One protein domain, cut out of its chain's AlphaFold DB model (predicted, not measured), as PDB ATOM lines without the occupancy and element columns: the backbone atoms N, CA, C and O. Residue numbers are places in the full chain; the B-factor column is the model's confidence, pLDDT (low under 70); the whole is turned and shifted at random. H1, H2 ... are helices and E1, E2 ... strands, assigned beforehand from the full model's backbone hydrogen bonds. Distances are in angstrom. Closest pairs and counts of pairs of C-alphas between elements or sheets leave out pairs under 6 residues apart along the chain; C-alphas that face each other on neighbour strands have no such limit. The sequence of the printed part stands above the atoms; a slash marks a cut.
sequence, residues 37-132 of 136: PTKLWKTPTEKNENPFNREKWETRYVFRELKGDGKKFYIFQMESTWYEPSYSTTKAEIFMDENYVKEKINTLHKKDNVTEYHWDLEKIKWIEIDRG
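This is residues 37 to 132 of the 136 residues of an uncharacterized protein of [Brevibacterium] frigoritolerans (UniProt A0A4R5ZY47). A long, twisted antiparallel sheet of seven strands has one helix, H1, packed slantwise over one face, while the other face is bare. The long strands E3 and E4 make most of its length, with E5 beside E4; E1, E6 and E7 widen the sheet beside one part of E3, and E2 pairs with another part, away from the helix. The printed part has 96 residues, with one named helix and seven named strands in the order E1 E2 E3 E4 E5 H1 E6 E7, and its class is mostly strand. It is only just loose, close to compact, with a radius of gyration of the C-alphas of 15.4 A, and elongated, spanning 50 by 28 by 27 A.

The sheet is branched at E3, residues 55 to 68, which has three neighbours. On one side of it, in staggered pairing, are E2, residues 46 to 50, beside residues 55 to 59, and E1, residues 37 to 42, beside residues 62 to 66. N 48 and O 57 are 2.9 A apart, and N 41 and O 63 are 2.8 A apart, both within hydrogen-bond range. On the other side is E4, residues 71 to 84, antiparallel at 165 degrees, with N 64 and O 75 at 2.8 A. E5, residues 88 to 96, is the antiparallel neighbour of E4, with N 78 and O 92 at 2.9 A. E2, E3, E4 and E5 form a meander, each strand the antiparallel neighbour of the one before. E6, residues 115 to 120, is on the other side of E1 from E3, with N 117 and O 40 at 2.8 A. E6 and E7, residues 125 to 131, form a hairpin, with N 118 and O 127 at 2.8 A. E2, E5 and E7 are edge strands. H1, residues 98 to 109, is on the sheet at a height over the sheet of 9.4 A. It lies over E1 and E3, and only just over E4, on which 3 of its C-alphas fall. It runs slantwise to the strands, at 38 degrees to E1 on the local plane. The closest C-alphas of H1 and E4 are those of Glu 98 and Tyr 74, 6.4 A apart. In H1 every O i to N i+4 pair is within hydrogen-bond range.

E1 begins at C-alpha 37, (165.118, 216.374, 261.609). E3 measures 39.9 A, E4 41.7 A and E5 26.2 A from first to last C-alpha. H1 measures 16.3 A, E7 16.8 A, E6 16.0 A, E1 14.0 A and E2 13.2 A. E7 ends at C-alpha 131, (181.338, 210.679, 253.182).

The two C-alphas farthest apart are those of Phe 52 and Gly 70, at 51.1 A. The printed part has no cut, and the seven links between its named elements are tight. The mean pLDDT of the printed part is 86.0, and residues 131 to 132 are under 70.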
ATOM      1  N   PRO A  37     163.712 216.384 261.990       91.25
ATOM      2  CA  PRO A  37     165.118 216.374 261.609       91.25
ATOM      3  C   PRO A  37     165.280 216.757 260.136       91.25
ATOM      4  O   PRO A  37     164.476 216.364 259.295       91.25
ATOM      5  N   THR A  38     166.324 217.518 259.817       94.69
ATOM      6  CA  THR A  38     166.604 217.948 258.435       94.69
ATOM      7  C   THR A  38     168.006 217.561 257.987       94.69
ATOM      8  O   THR A  38     168.172 217.057 256.872       94.69
ATOM      9  N   LYS A  39     169.004 217.757 258.854       95.88
ATOM     10  CA  LYS A  39     170.402 217.388 258.609       95.88
ATOM     11  C   LYS A  39     171.040 216.755 259.835       95.88
ATOM     12  O   LYS A  39     170.666 217.044 260.973       95.88
ATOM     13  N   LEU A  40     172.019 215.903 259.590       95.31
ATOM     14  CA  LEU A  40     172.773 215.194 260.607       95.31
ATOM     15  C   LEU A  40     174.220 215.089 260.148       95.31
ATOM     16  O   LEU A  40     174.483 214.635 259.043       95.31
ATOM     17  N   TRP A  41     175.147 215.451 261.019       95.94
ATOM     18  CA  TRP A  41     176.573 215.283 260.789       95.94
ATOM     19  C   TRP A  41     177.136 214.378 261.868       95.94
ATOM     20  O   TRP A  41     176.905 214.616 263.056       95.94
ATOM     21  N   LYS A  42     177.857 213.333 261.469       94.12
ATOM     22  CA  LYS A  42     178.491 212.392 262.397       94.12
ATOM     23  C   LYS A  42     179.992 212.437 262.224       94.12
ATOM     24  O   LYS A  42     180.468 212.371 261.096       94.12
ATOM     25  N   THR A  43     180.722 212.504 263.326       91.19
ATOM     26  CA  THR A  43     182.160 212.230 263.294       91.19
ATOM     27  C   THR A  43     182.394 210.717 263.355       91.19
ATOM     28  O   THR A  43     181.526 209.977 263.842       91.19
ATOM     29  N   PRO A  44     183.568 210.234 262.922       89.56
ATOM     30  CA  PRO A  44     184.050 208.906 263.268       89.56
ATOM     31  C   PRO A  44     183.963 208.639 264.775       89.56
ATOM     32  O   PRO A  44     184.009 209.558 265.598       89.56
ATOM     33  N   THR A  45     183.794 207.364 265.128       89.38
ATOM     34  CA  THR A  45     183.746 206.936 266.532       89.38
ATOM     35  C   THR A  45     185.155 206.946 267.106       89.38
ATOM     36  O   THR A  45     186.029 206.240 266.607       89.38
ATOM     37  N   GLU A  46     185.365 207.712 268.170       87.19
ATOM     38  CA  GLU A  46     186.620 207.703 268.914       87.19
ATOM     39  C   GLU A  46     186.647 206.492 269.840       87.19
ATOM     40  O   GLU A  46     185.751 206.321 270.669       87.19
ATOM     41  N   LYS A  47     187.678 205.655 269.708       86.75
ATOM     42  CA  LYS A  47     187.904 204.500 270.577       86.75
ATOM     43  C   LYS A  47     189.065 204.802 271.510       86.75
ATOM     44  O   LYS A  47     190.151 205.134 271.048       86.75
ATOM     45  N   ASN A  48     188.831 204.677 272.810       82.19
ATOM     46  CA  ASN A  48     189.848 204.845 273.837       82.19
ATOM     47  C   ASN A  48     189.949 203.557 274.649       82.19
ATOM     48  O   ASN A  48     188.972 203.122 275.259       82.19
ATOM     49  N   GLU A  49     191.139 202.966 274.672       81.88
ATOM     50  CA  GLU A  49     191.432 201.782 275.473       81.88
ATOM     51  C   GLU A  49     192.472 202.136 276.535       81.88
ATOM     52  O   GLU A  49     193.557 202.628 276.220       81.88
ATOM     53  N   ASN A  50     192.145 201.891 277.803       74.69
ATOM     54  CA  ASN A  50     193.101 201.995 278.896       74.69
ATOM     55  C   ASN A  50     193.532 200.581 279.323       74.69
ATOM     56  O   ASN A  50     192.772 199.897 280.019       74.69
ATOM     57  N   PRO A  51     194.749 200.136 278.957       73.25
ATOM     58  CA  PRO A  51     195.206 198.778 279.239       73.25
ATOM     59  C   PRO A  51     195.431 198.511 280.734       73.25
ATOM     60  O   PRO A  51     195.338 197.362 281.162       73.25
ATOM     61  N   PHE A  52     195.682 199.545 281.545       73.25
ATOM     62  CA  PHE A  52     195.926 199.391 282.984       73.25
ATOM     63  C   PHE A  52     194.642 199.075 283.757       73.25
ATOM     64  O   PHE A  52     194.659 198.233 284.652       73.25
ATOM     65  N   ASN A  53     193.523 199.689 283.363       73.94
ATOM     66  CA  ASN A  53     192.218 199.474 283.995       73.94
ATOM     67  C   ASN A  53     191.317 198.499 283.214       73.94
ATOM     68  O   ASN A  53     190.208 198.211 283.657       73.94
ATOM     69  N   ARG A  54     191.785 197.987 282.063       77.38
ATOM     70  CA  ARG A  54     190.992 197.193 281.101       77.38
ATOM     71  C   ARG A  54     189.694 197.894 280.696       77.38
ATOM     72  O   ARG A  54     188.647 197.264 280.578       77.38
ATOM     73  N   GLU A  55     189.770 199.208 280.521       81.69
ATOM     74  CA  GLU A  55     188.614 200.010 280.144       81.69
ATOM     75  C   GLU A  55     188.582 200.235 278.641       81.69
ATOM     76  O   GLU A  55     189.587 200.635 278.053       81.69
ATOM     77  N   LYS A  56     187.409 200.036 278.038       83.56
ATOM     78  CA  LYS A  56     187.156 200.356 276.630       83.56
ATOM     79  C   LYS A  56     185.998 201.329 276.519       83.56
ATOM     80  O   LYS A  56     184.886 201.022 276.954       83.56
ATOM     81  N   TRP A  57     186.268 202.480 275.920       84.56
ATOM     82  CA  TRP A  57     185.307 203.548 275.698       84.56
ATOM     83  C   TRP A  57     185.155 203.808 274.202       84.56
ATOM     84  O   TRP A  57     186.148 203.955 273.492       84.56
ATOM     85  N   GLU A  58     183.919 203.935 273.734       88.00
ATOM     86  CA  GLU A  58     183.613 204.528 272.435       88.00
ATOM     87  C   GLU A  58     182.872 205.841 272.649       88.00
ATOM     88  O   GLU A  58     181.883 205.879 273.380       88.00
ATOM     89  N   THR A  59     183.324 206.912 272.002       84.56
ATOM     90  CA  THR A  59     182.622 208.199 272.003       84.56
ATOM     91  C   THR A  59     182.209 208.577 270.590       84.56
ATOM     92  O   THR A  59     182.989 208.491 269.641       84.56
ATOM     93  N   ARG A  60     180.947 208.980 270.448       87.69
ATOM     94  CA  ARG A  60     180.345 209.420 269.190       87.69
ATOM     95  C   ARG A  60     179.873 210.853 269.335       87.69
ATOM     96  O   ARG A  60     179.120 211.167 270.258       87.69
ATOM     97  N   TYR A  61     180.263 211.689 268.380       87.19
ATOM     98  CA  TYR A  61     179.818 213.071 268.307       87.19
ATOM     99  C   TYR A  61     178.921 213.279 267.101       87.19
ATOM    100  O   TYR A  61     179.178 212.794 265.995       87.19
ATOM    101  N   VAL A  62     177.837 214.006 267.337       92.75
ATOM    102  CA  VAL A  62     176.784 214.197 266.355       92.75
ATOM    103  C   VAL A  62     176.291 215.634 266.411       92.75
ATOM    104  O   VAL A  62     175.917 216.120 267.474       92.75
ATOM    105  N   PHE A  63     176.219 216.294 265.261       92.88
ATOM    106  CA  PHE A  63     175.509 217.561 265.104       92.88
ATOM    107  C   PHE A  63     174.188 217.300 264.386       92.88
ATOM    108  O   PHE A  63     174.137 216.526 263.430       92.88
ATOM    109  N   ARG A  64     173.106 217.927 264.839       92.69
ATOM    110  CA  ARG A  64     171.764 217.775 264.262       92.69
ATOM    111  C   ARG A  64     171.192 219.136 263.934       92.69
ATOM    112  O   ARG A  64     171.229 220.019 264.781       92.69
ATOM    113  N   GLU A  65     170.623 219.268 262.744       94.12
ATOM    114  CA  GLU A  65     169.696 220.342 262.401       94.12
ATOM    115  C   GLU A  65     168.269 219.797 262.503       94.12
ATOM    116  O   GLU A  65     167.942 218.739 261.951       94.12
ATOM    117  N   LEU A  66     167.426 220.531 263.216       89.38
ATOM    118  CA  LEU A  66     166.004 220.255 263.374       89.38
ATOM    119  C   LEU A  66     165.213 221.497 262.966       89.38
ATOM    120  O   LEU A  66     165.697 222.624 263.088       89.38
ATOM    121  N   LYS A  67     163.981 221.294 262.503       88.81
ATOM    122  CA  LYS A  67     163.035 222.362 262.182       88.81
ATOM    123  C   LYS A  67     161.780 222.227 263.037       88.81
ATOM    124  O   LYS A  67     161.102 221.209 262.963       88.81
ATOM    125  N   GLY A  68     161.453 223.261 263.805       83.19
ATOM    126  CA  GLY A  68     160.238 223.357 264.618       83.19
ATOM    127  C   GLY A  68     159.635 224.752 264.485       83.19
ATOM    128  O   GLY A  68     160.368 225.737 264.443       83.19
ATOM    129  N   ASP A  69     158.312 224.840 264.333       80.88
ATOM    130  CA  ASP A  69     157.567 226.103 264.174       80.88
ATOM    131  C   ASP A  69     158.161 227.057 263.123       80.88
ATOM    132  O   ASP A  69     158.271 228.270 263.301       80.88
ATOM    133  N   GLY A  70     158.608 226.480 262.005       81.31
ATOM    134  CA  GLY A  70     159.218 227.214 260.895       81.31
ATOM    135  C   GLY A  70     160.674 227.637 261.117       81.31
ATOM    136  O   GLY A  70     161.318 228.040 260.149       81.31
ATOM    137  N   LYS A  71     161.224 227.486 262.327       83.94
ATOM    138  CA  LYS A  71     162.603 227.850 262.674       83.94
ATOM    139  C   LYS A  71     163.517 226.634 262.708       83.94
ATOM    140  O   LYS A  71     163.090 225.526 263.031       83.94
ATOM    141  N   LYS A  72     164.787 226.855 262.374       89.12
ATOM    142  CA  LYS A  72     165.846 225.858 262.525       89.12
ATOM    143  C   LYS A  72     166.519 226.005 263.879       89.12
ATOM    144  O   LYS A  72     166.634 227.114 264.392       89.12
ATOM    145  N   PHE A  73     166.985 224.893 264.419       84.38
ATOM    146  CA  PHE A  73     167.827 224.871 265.601       84.38
ATOM    147  C   PHE A  73     168.807 223.707 265.527       84.38
ATOM    148  O   PHE A  73     168.583 222.727 264.807       84.38
ATOM    149  N   TYR A  74     169.899 223.838 266.275       86.12
ATOM    150  CA  TYR A  74     171.023 222.926 266.192       86.12
ATOM    151  C   TYR A  74     171.326 222.304 267.546       86.12
ATOM    152  O   TYR A  74     171.321 222.984 268.573       86.12
ATOM    153  N   ILE A  75     171.595 221.002 267.536       85.62
ATOM    154  CA  ILE A  75     171.962 220.239 268.728       85.62
ATOM    155  C   ILE A  75     173.298 219.558 268.480       85.62
ATOM    156  O   ILE A  75     173.475 218.873 267.471       85.62
ATOM    157  N   PHE A  76     174.213 219.710 269.428       85.50
ATOM    158  CA  PHE A  76     175.371 218.845 269.566       85.50
ATOM    159  C   PHE A  76     175.052 217.733 270.561       85.50
ATOM    160  O   PHE A  76     174.602 218.000 271.674       85.50
ATOM    161  N   GLN A  77     175.284 216.491 270.160       87.06
ATOM    162  CA  GLN A  77     175.137 215.313 270.995       87.06
ATOM    163  C   GLN A  77     176.490 214.616 271.127       87.06
ATOM    164  O   GLN A  77     177.149 214.328 270.126       87.06
ATOM    165  N   MET A  78     176.839 214.277 272.363       85.44
ATOM    166  CA  MET A  78     177.930 213.371 272.696       85.44
ATOM    167  C   MET A  78     177.341 212.124 273.348       85.44
ATOM    168  O   MET A  78     176.556 212.222 274.292       85.44
ATOM    169  N   GLU A  79     177.706 210.957 272.838       84.69
ATOM    170  CA  GLU A  79     177.339 209.669 273.418       84.69
ATOM    171  C   GLU A  79     178.612 208.877 273.694       84.69
ATOM    172  O   GLU A  79     179.371 208.590 272.769       84.69
ATOM    173  N   SER A  80     178.839 208.538 274.960       83.94
ATOM    174  CA  SER A  80     179.986 207.746 275.396       83.94
ATOM    175  C   SER A  80     179.491 206.422 275.954       83.94
ATOM    176  O   SER A  80     178.675 206.397 276.879       83.94
ATOM    177  N   THR A  81     179.988 205.327 275.387       86.25
ATOM    178  CA  THR A  81     179.691 203.966 275.832       86.25
ATOM    179  C   THR A  81     180.953 203.319 276.373       86.25
ATOM    180  O   THR A  81     181.968 203.233 275.686       86.25
ATOM    181  N   TRP A  82     180.872 202.869 277.613       83.12
ATOM    182  CA  TRP A  82     181.849 202.036 278.288       83.12
ATOM    183  C   TRP A  82     181.450 200.574 278.096       83.12
ATOM    184  O   TRP A  82     180.302 200.227 278.368       83.12
ATOM    185  N   TYR A  83     182.352 199.737 277.588       81.94
ATOM    186  CA  TYR A  83     182.050 198.336 277.250       81.94
ATOM    187  C   TYR A  83     182.668 197.328 278.218       81.94
ATOM    188  O   TYR A  83     182.109 196.255 278.433       81.94
ATOM    189  N   GLU A  84     183.818 197.657 278.798       77.06
ATOM    190  CA  GLU A  84     184.574 196.772 279.685       77.06
ATOM    191  C   GLU A  84     185.123 197.579 280.858       77.06
ATOM    192  O   GLU A  84     185.606 198.683 280.617       77.06
ATOM    193  N   PRO A  85     185.103 197.052 282.099       74.19
ATOM    194  CA  PRO A  85     184.580 195.748 282.535       74.19
ATOM    195  C   PRO A  85     183.047 195.649 282.631       74.19
ATOM    196  O   PRO A  85     182.526 194.568 282.892       74.19
ATOM    197  N   SER A  86     182.315 196.748 282.456       74.56
ATOM    198  CA  SER A  86     180.850 196.753 282.496       74.56
ATOM    199  C   SER A  86     180.277 197.665 281.423       74.56
ATOM    200  O   SER A  86     180.930 198.619 281.006       74.56
ATOM    201  N   TYR A  87     179.053 197.364 280.992       85.00
ATOM    202  CA  TYR A  87     178.364 198.152 279.986       85.00
ATOM    203  C   TYR A  87     177.670 199.360 280.622       85.00
ATOM    204  O   TYR A  87     176.786 199.201 281.468       85.00
ATOM    205  N   SER A  88     178.046 200.565 280.204       85.06
ATOM    206  CA  SER A  88     177.380 201.804 280.605       85.06
ATOM    207  C   SER A  88     177.359 202.789 279.449       85.06
ATOM    208  O   SER A  88     178.359 202.963 278.761       85.06
ATOM    209  N   THR A  89     176.236 203.471 279.252       82.94
ATOM    210  CA  THR A  89     176.100 204.498 278.218       82.94
ATOM    211  C   THR A  89     175.679 205.806 278.856       82.94
ATOM    212  O   THR A  89     174.765 205.857 279.681       82.94
ATOM    213  N   THR A  90     176.337 206.883 278.445       80.44
ATOM    214  CA  THR A  90     176.017 208.250 278.850       80.44
ATOM    215  C   THR A  90     175.793 209.098 277.611       80.44
ATOM    216  O   THR A  90     176.471 208.938 276.596       80.44
ATOM    217  N   LYS A  91     174.813 209.997 277.689       81.44
ATOM    218  CA  LYS A  91     174.427 210.879 276.592       81.44
ATOM    219  C   LYS A  91     174.298 212.302 277.118       81.44
ATOM    220  O   LYS A  91     173.622 212.527 278.121       81.44
ATOM    221  N   ALA A  92     174.915 213.245 276.420       78.06
ATOM    222  CA  ALA A  92     174.780 214.675 276.661       78.06
ATOM    223  C   ALA A  92     174.320 215.375 275.378       78.06
ATOM    224  O   ALA A  92     174.772 215.034 274.284       78.06
ATOM    225  N   GLU A  93     173.425 216.350 275.517       77.25
ATOM    226  CA  GLU A  93     172.890 217.157 274.417       77.25
ATOM    227  C   GLU A  93     172.974 218.641 274.773       77.25
ATOM    228  O   GLU A  93     172.684 219.036 275.905       77.25
ATOM    229  N   ILE A  94     173.396 219.457 273.809       78.31
ATOM    230  CA  ILE A  94     173.635 220.890 273.982       78.31
ATOM    231  C   ILE A  94     173.037 221.627 272.785       78.31
ATOM    232  O   ILE A  94     173.293 221.257 271.639       78.31
ATOM    233  N   PHE A  95     172.253 222.675 273.043       76.69
ATOM    234  CA  PHE A  95     171.804 223.591 271.996       76.69
ATOM    235  C   PHE A  95     172.946 224.494 271.559       76.69
ATOM    236  O   PHE A  95     173.678 225.032 272.387       76.69
ATOM    237  N   MET A  96     173.074 224.664 270.250       78.81
ATOM    238  CA  MET A  96     174.192 225.375 269.652       78.81
ATOM    239  C   MET A  96     173.694 226.486 268.735       78.81
ATOM    240  O   MET A  96     172.663 226.351 268.074       78.81
ATOM    241  N   ASP A  97     174.475 227.560 268.663       84.12
ATOM    242  CA  ASP A  97     174.286 228.605 267.664       84.12
ATOM    243  C   ASP A  97     174.571 228.081 266.244       84.12
ATOM    244  O   ASP A  97     175.477 227.267 266.028       84.12
ATOM    245  N   GLU A  98     173.809 228.572 265.267       86.50
ATOM    246  CA  GLU A  98     173.926 228.176 263.860       86.50
ATOM    247  C   GLU A  98     175.313 228.474 263.281       86.50
ATOM    248  O   GLU A  98     175.877 227.633 262.574       86.50
ATOM    249  N   ASN A  99     175.878 229.651 263.575       87.75
ATOM    250  CA  ASN A  99     177.165 230.057 263.017       87.75
ATOM    251  C   ASN A  99     178.281 229.172 263.561       87.75
ATOM    252  O   ASN A  99     179.093 228.672 262.782       87.75
ATOM    253  N   TYR A 100     178.260 228.901 264.870       86.12
ATOM    254  CA  TYR A 100     179.226 227.999 265.494       86.12
ATOM    255  C   TYR A 100     179.170 226.594 264.879       86.12
ATOM    256  O   TYR A 100     180.202 226.005 264.548       86.12
ATOM    257  N   VAL A 101     177.966 226.043 264.692       87.25
ATOM    258  CA  VAL A 101     177.792 224.693 264.130       87.25
ATOM    259  C   VAL A 101     178.301 224.629 262.696       87.25
ATOM    260  O   VAL A 101     179.066 223.723 262.366       87.25
ATOM    261  N   LYS A 102     177.952 225.612 261.862       90.12
ATOM    262  CA  LYS A 102     178.440 225.688 260.479       90.12
ATOM    263  C   LYS A 102     179.956 225.834 260.408       90.12
ATOM    264  O   LYS A 102     180.591 225.133 259.622       90.12
ATOM    265  N   GLU A 103     180.551 226.701 261.224       89.56
ATOM    266  CA  GLU A 103     182.007 226.868 261.285       89.56
ATOM    267  C   GLU A 103     182.703 225.557 261.676       89.56
ATOM    268  O   GLU A 103     183.677 225.133 261.035       89.56
ATOM    269  N   LYS A 104     182.168 224.864 262.689       88.06
ATOM    270  CA  LYS A 104     182.724 223.597 263.163       88.06
ATOM    271  C   LYS A 104     182.601 222.489 262.121       88.06
ATOM    272  O   LYS A 104     183.589 221.801 261.868       88.06
ATOM    273  N   ILE A 105     181.435 222.342 261.493       90.94
ATOM    274  CA  ILE A 105     181.191 221.364 260.423       90.94
ATOM    275  C   ILE A 105     182.118 221.629 259.236       90.94
ATOM    276  O   ILE A 105     182.796 220.710 258.787       90.94
ATOM    277  N   ASN A 106     182.247 222.881 258.791       89.75
ATOM    278  CA  ASN A 106     183.173 223.246 257.715       89.75
ATOM    279  C   ASN A 106     184.623 222.877 258.056       89.75
ATOM    280  O   ASN A 106     185.372 222.407 257.200       89.75
ATOM    281  N   THR A 107     185.027 223.071 259.312       88.00
ATOM    282  CA  THR A 107     186.357 222.668 259.787       88.00
ATOM    283  C   THR A 107     186.537 221.150 259.773       88.00
ATOM    284  O   THR A 107     187.630 220.678 259.468       88.00
ATOM    285  N   LEU A 108     185.492 220.385 260.098       88.06
ATOM    286  CA  LEU A 108     185.529 218.923 260.079       88.06
ATOM    287  C   LEU A 108     185.514 218.357 258.652       88.06
ATOM    288  O   LEU A 108     186.268 217.425 258.391       88.06
ATOM    289  N   HIS A 109     184.751 218.948 257.725       87.31
ATOM    290  CA  HIS A 109     184.772 218.568 256.304       87.31
ATOM    291  C   HIS A 109     186.154 218.776 255.691       87.31
ATOM    292  O   HIS A 109     186.662 217.891 255.023       87.31
ATOM    293  N   LYS A 110     186.822 219.899 255.990       87.62
ATOM    294  CA  LYS A 110     188.207 220.150 255.539       87.62
ATOM    295  C   LYS A 110     189.222 219.111 256.033       87.62
ATOM    296  O   LYS A 110     190.351 219.108 255.555       87.62
ATOM    297  N   LYS A 111     188.856 218.305 257.030       85.81
ATOM    298  CA  LYS A 111     189.680 217.241 257.614       85.81
ATOM    299  C   LYS A 111     189.141 215.845 257.295       85.81
ATOM    300  O   LYS A 111     189.585 214.900 257.937       85.81
ATOM    301  N   ASP A 112     188.142 215.733 256.417       84.88
ATOM    302  CA  ASP A 112     187.447 214.481 256.095       84.88
ATOM    303  C   ASP A 112     186.910 213.728 257.327       84.88
ATOM    304  O   ASP A 112     186.700 212.520 257.311       84.88
ATOM    305  N   ASN A 113     186.642 214.454 258.418       87.25
ATOM    306  CA  ASN A 113     186.334 213.877 259.729       87.25
ATOM    307  C   ASN A 113     184.850 214.016 260.096       87.25
ATOM    308  O   ASN A 113     184.482 214.139 261.269       87.25
ATOM    309  N   VAL A 114     183.989 214.087 259.082       92.06
ATOM    310  CA  VAL A 114     182.543 214.193 259.253       92.06
ATOM    311  C   VAL A 114     181.809 213.633 258.041       92.06
ATOM    312  O   VAL A 114     182.217 213.823 256.900       92.06
ATOM    313  N   THR A 115     180.703 212.949 258.301       93.25
ATOM    314  CA  THR A 115     179.776 212.446 257.286       93.25
ATOM    315  C   THR A 115     178.463 213.212 257.402       93.25
ATOM    316  O   THR A 115     177.913 213.307 258.505       93.25
ATOM    317  N   GLU A 116     177.963 213.754 256.290       94.56
ATOM    318  CA  GLU A 116     176.681 214.470 256.230       94.56
ATOM    319  C   GLU A 116     175.556 213.532 255.790       94.56
ATOM    320  O   GLU A 116     175.673 212.763 254.834       94.56
ATOM    321  N   TYR A 117     174.425 213.651 256.473       95.62
ATOM    322  CA  TYR A 117     173.188 212.955 256.178       95.62
ATOM    323  C   TYR A 117     172.031 213.948 256.082       95.62
ATOM    324  O   TYR A 117     171.942 214.914 256.847       95.62
ATOM    325  N   HIS A 118     171.082 213.647 255.204       95.75
ATOM    326  CA  HIS A 118     169.799 214.334 255.103       95.75
ATOM    327  C   HIS A 118     168.645 213.403 255.448       95.75
ATOM    328  O   HIS A 118     168.712 212.192 255.234       95.75
ATOM    329  N   TRP A 119     167.590 213.972 256.017       94.69
ATOM    330  CA  TRP A 119     166.395 213.229 256.380       94.69
ATOM    331  C   TRP A 119     165.424 213.138 255.198       94.69
ATOM    332  O   TRP A 119     164.856 214.146 254.782       94.69
ATOM    333  N   ASP A 120     165.206 211.927 254.686       93.12
ATOM    334  CA  ASP A 120     164.167 211.639 253.694       93.12
ATOM    335  C   ASP A 120     162.833 211.430 254.420       93.12
ATOM    336  O   ASP A 120     162.654 210.454 255.156       93.12
ATOM    337  N   LEU A 121     161.901 212.367 254.221       88.06
ATOM    338  CA  LEU A 121     160.574 212.342 254.839       88.06
ATOM    339  C   LEU A 121     159.667 211.245 254.280       88.06
ATOM    340  O   LEU A 121     158.823 210.741 255.015       88.06
ATOM    341  N   GLU A 122     159.838 210.863 253.016       91.06
ATOM    342  CA  GLU A 122     159.018 209.824 252.384       91.06
ATOM    343  C   GLU A 122     159.419 208.439 252.892       91.06
ATOM    344  O   GLU A 122     158.570 207.582 253.135       91.06
ATOM    345  N   LYS A 123     160.726 208.221 253.080       92.06
ATOM    346  CA  LYS A 123     161.282 206.940 253.540       92.06
ATOM    347  C   LYS A 123     161.506 206.867 255.049       92.06
ATOM    348  O   LYS A 123     161.880 205.801 255.534       92.06
ATOM    349  N   ILE A 124     161.320 207.976 255.769       89.75
ATOM    350  CA  ILE A 124     161.526 208.108 257.222       89.75
ATOM    351  C   ILE A 124     162.921 207.590 257.618       89.75
ATOM    352  O   ILE A 124     163.080 206.748 258.505       89.75
ATOM    353  N   LYS A 125     163.961 208.041 256.905       93.06
ATOM    354  CA  LYS A 125     165.341 207.602 257.162       93.06
ATOM    355  C   LYS A 125     166.387 208.646 256.795       93.06
ATOM    356  O   LYS A 125     166.172 209.503 255.945       93.06
ATOM    357  N   TRP A 126     167.562 208.506 257.401       92.81
ATOM    358  CA  TRP A 126     168.755 209.253 257.020       92.81
ATOM    359  C   TRP A 126     169.351 208.699 255.724       92.81
ATOM    360  O   TRP A 126     169.560 207.491 255.598       92.81
ATOM    361  N   ILE A 127     169.641 209.590 254.782       94.56
ATOM    362  CA  ILE A 127     170.363 209.318 253.540       94.56
ATOM    363  C   ILE A 127     171.709 210.028 253.625       94.56
ATOM    364  O   ILE A 127     171.759 211.227 253.879       94.56
ATOM    365  N   GLU A 128     172.789 209.276 253.446       93.38
ATOM    366  CA  GLU A 128     174.153 209.805 253.382       93.38
ATOM    367  C   GLU A 128     174.314 210.653 252.113       93.38
ATOM    368  O   GLU A 128     173.956 210.195 251.027       93.38
ATOM    369  N   ILE A 129     174.795 211.890 252.254       88.50
ATOM    370  CA  ILE A 129     175.043 212.806 251.127       88.50
ATOM    371  C   ILE A 129     176.535 212.878 250.815       88.50
ATOM    372  O   ILE A 129     176.911 212.870 249.646       88.50
ATOM    373  N   ASP A 130     177.365 212.963 251.853       77.06
ATOM    374  CA  ASP A 130     178.807 213.127 251.716       77.06
ATOM    375  C   ASP A 130     179.533 212.320 252.786       77.06
ATOM    376  O   ASP A 130     179.178 212.368 253.970       77.06
ATOM    377  N   ARG A 131     180.552 211.581 252.354       68.31
ATOM    378  CA  ARG A 131     181.338 210.679 253.182       68.31
ATOM    379  C   ARG A 131     182.730 211.282 253.314       68.31
ATOM    380  O   ARG A 131     183.551 211.101 252.423       68.31
ATOM    381  N   GLY A 132     182.998 211.958 254.435       59.12
ATOM    382  CA  GLY A 132     184.375 212.239 254.843       59.12
ATOM    383  C   GLY A 132     185.166 210.933 254.788       59.12
ATOM    384  O   GLY A 132     184.755 209.932 255.382       59.12
TER     385      GLY A 132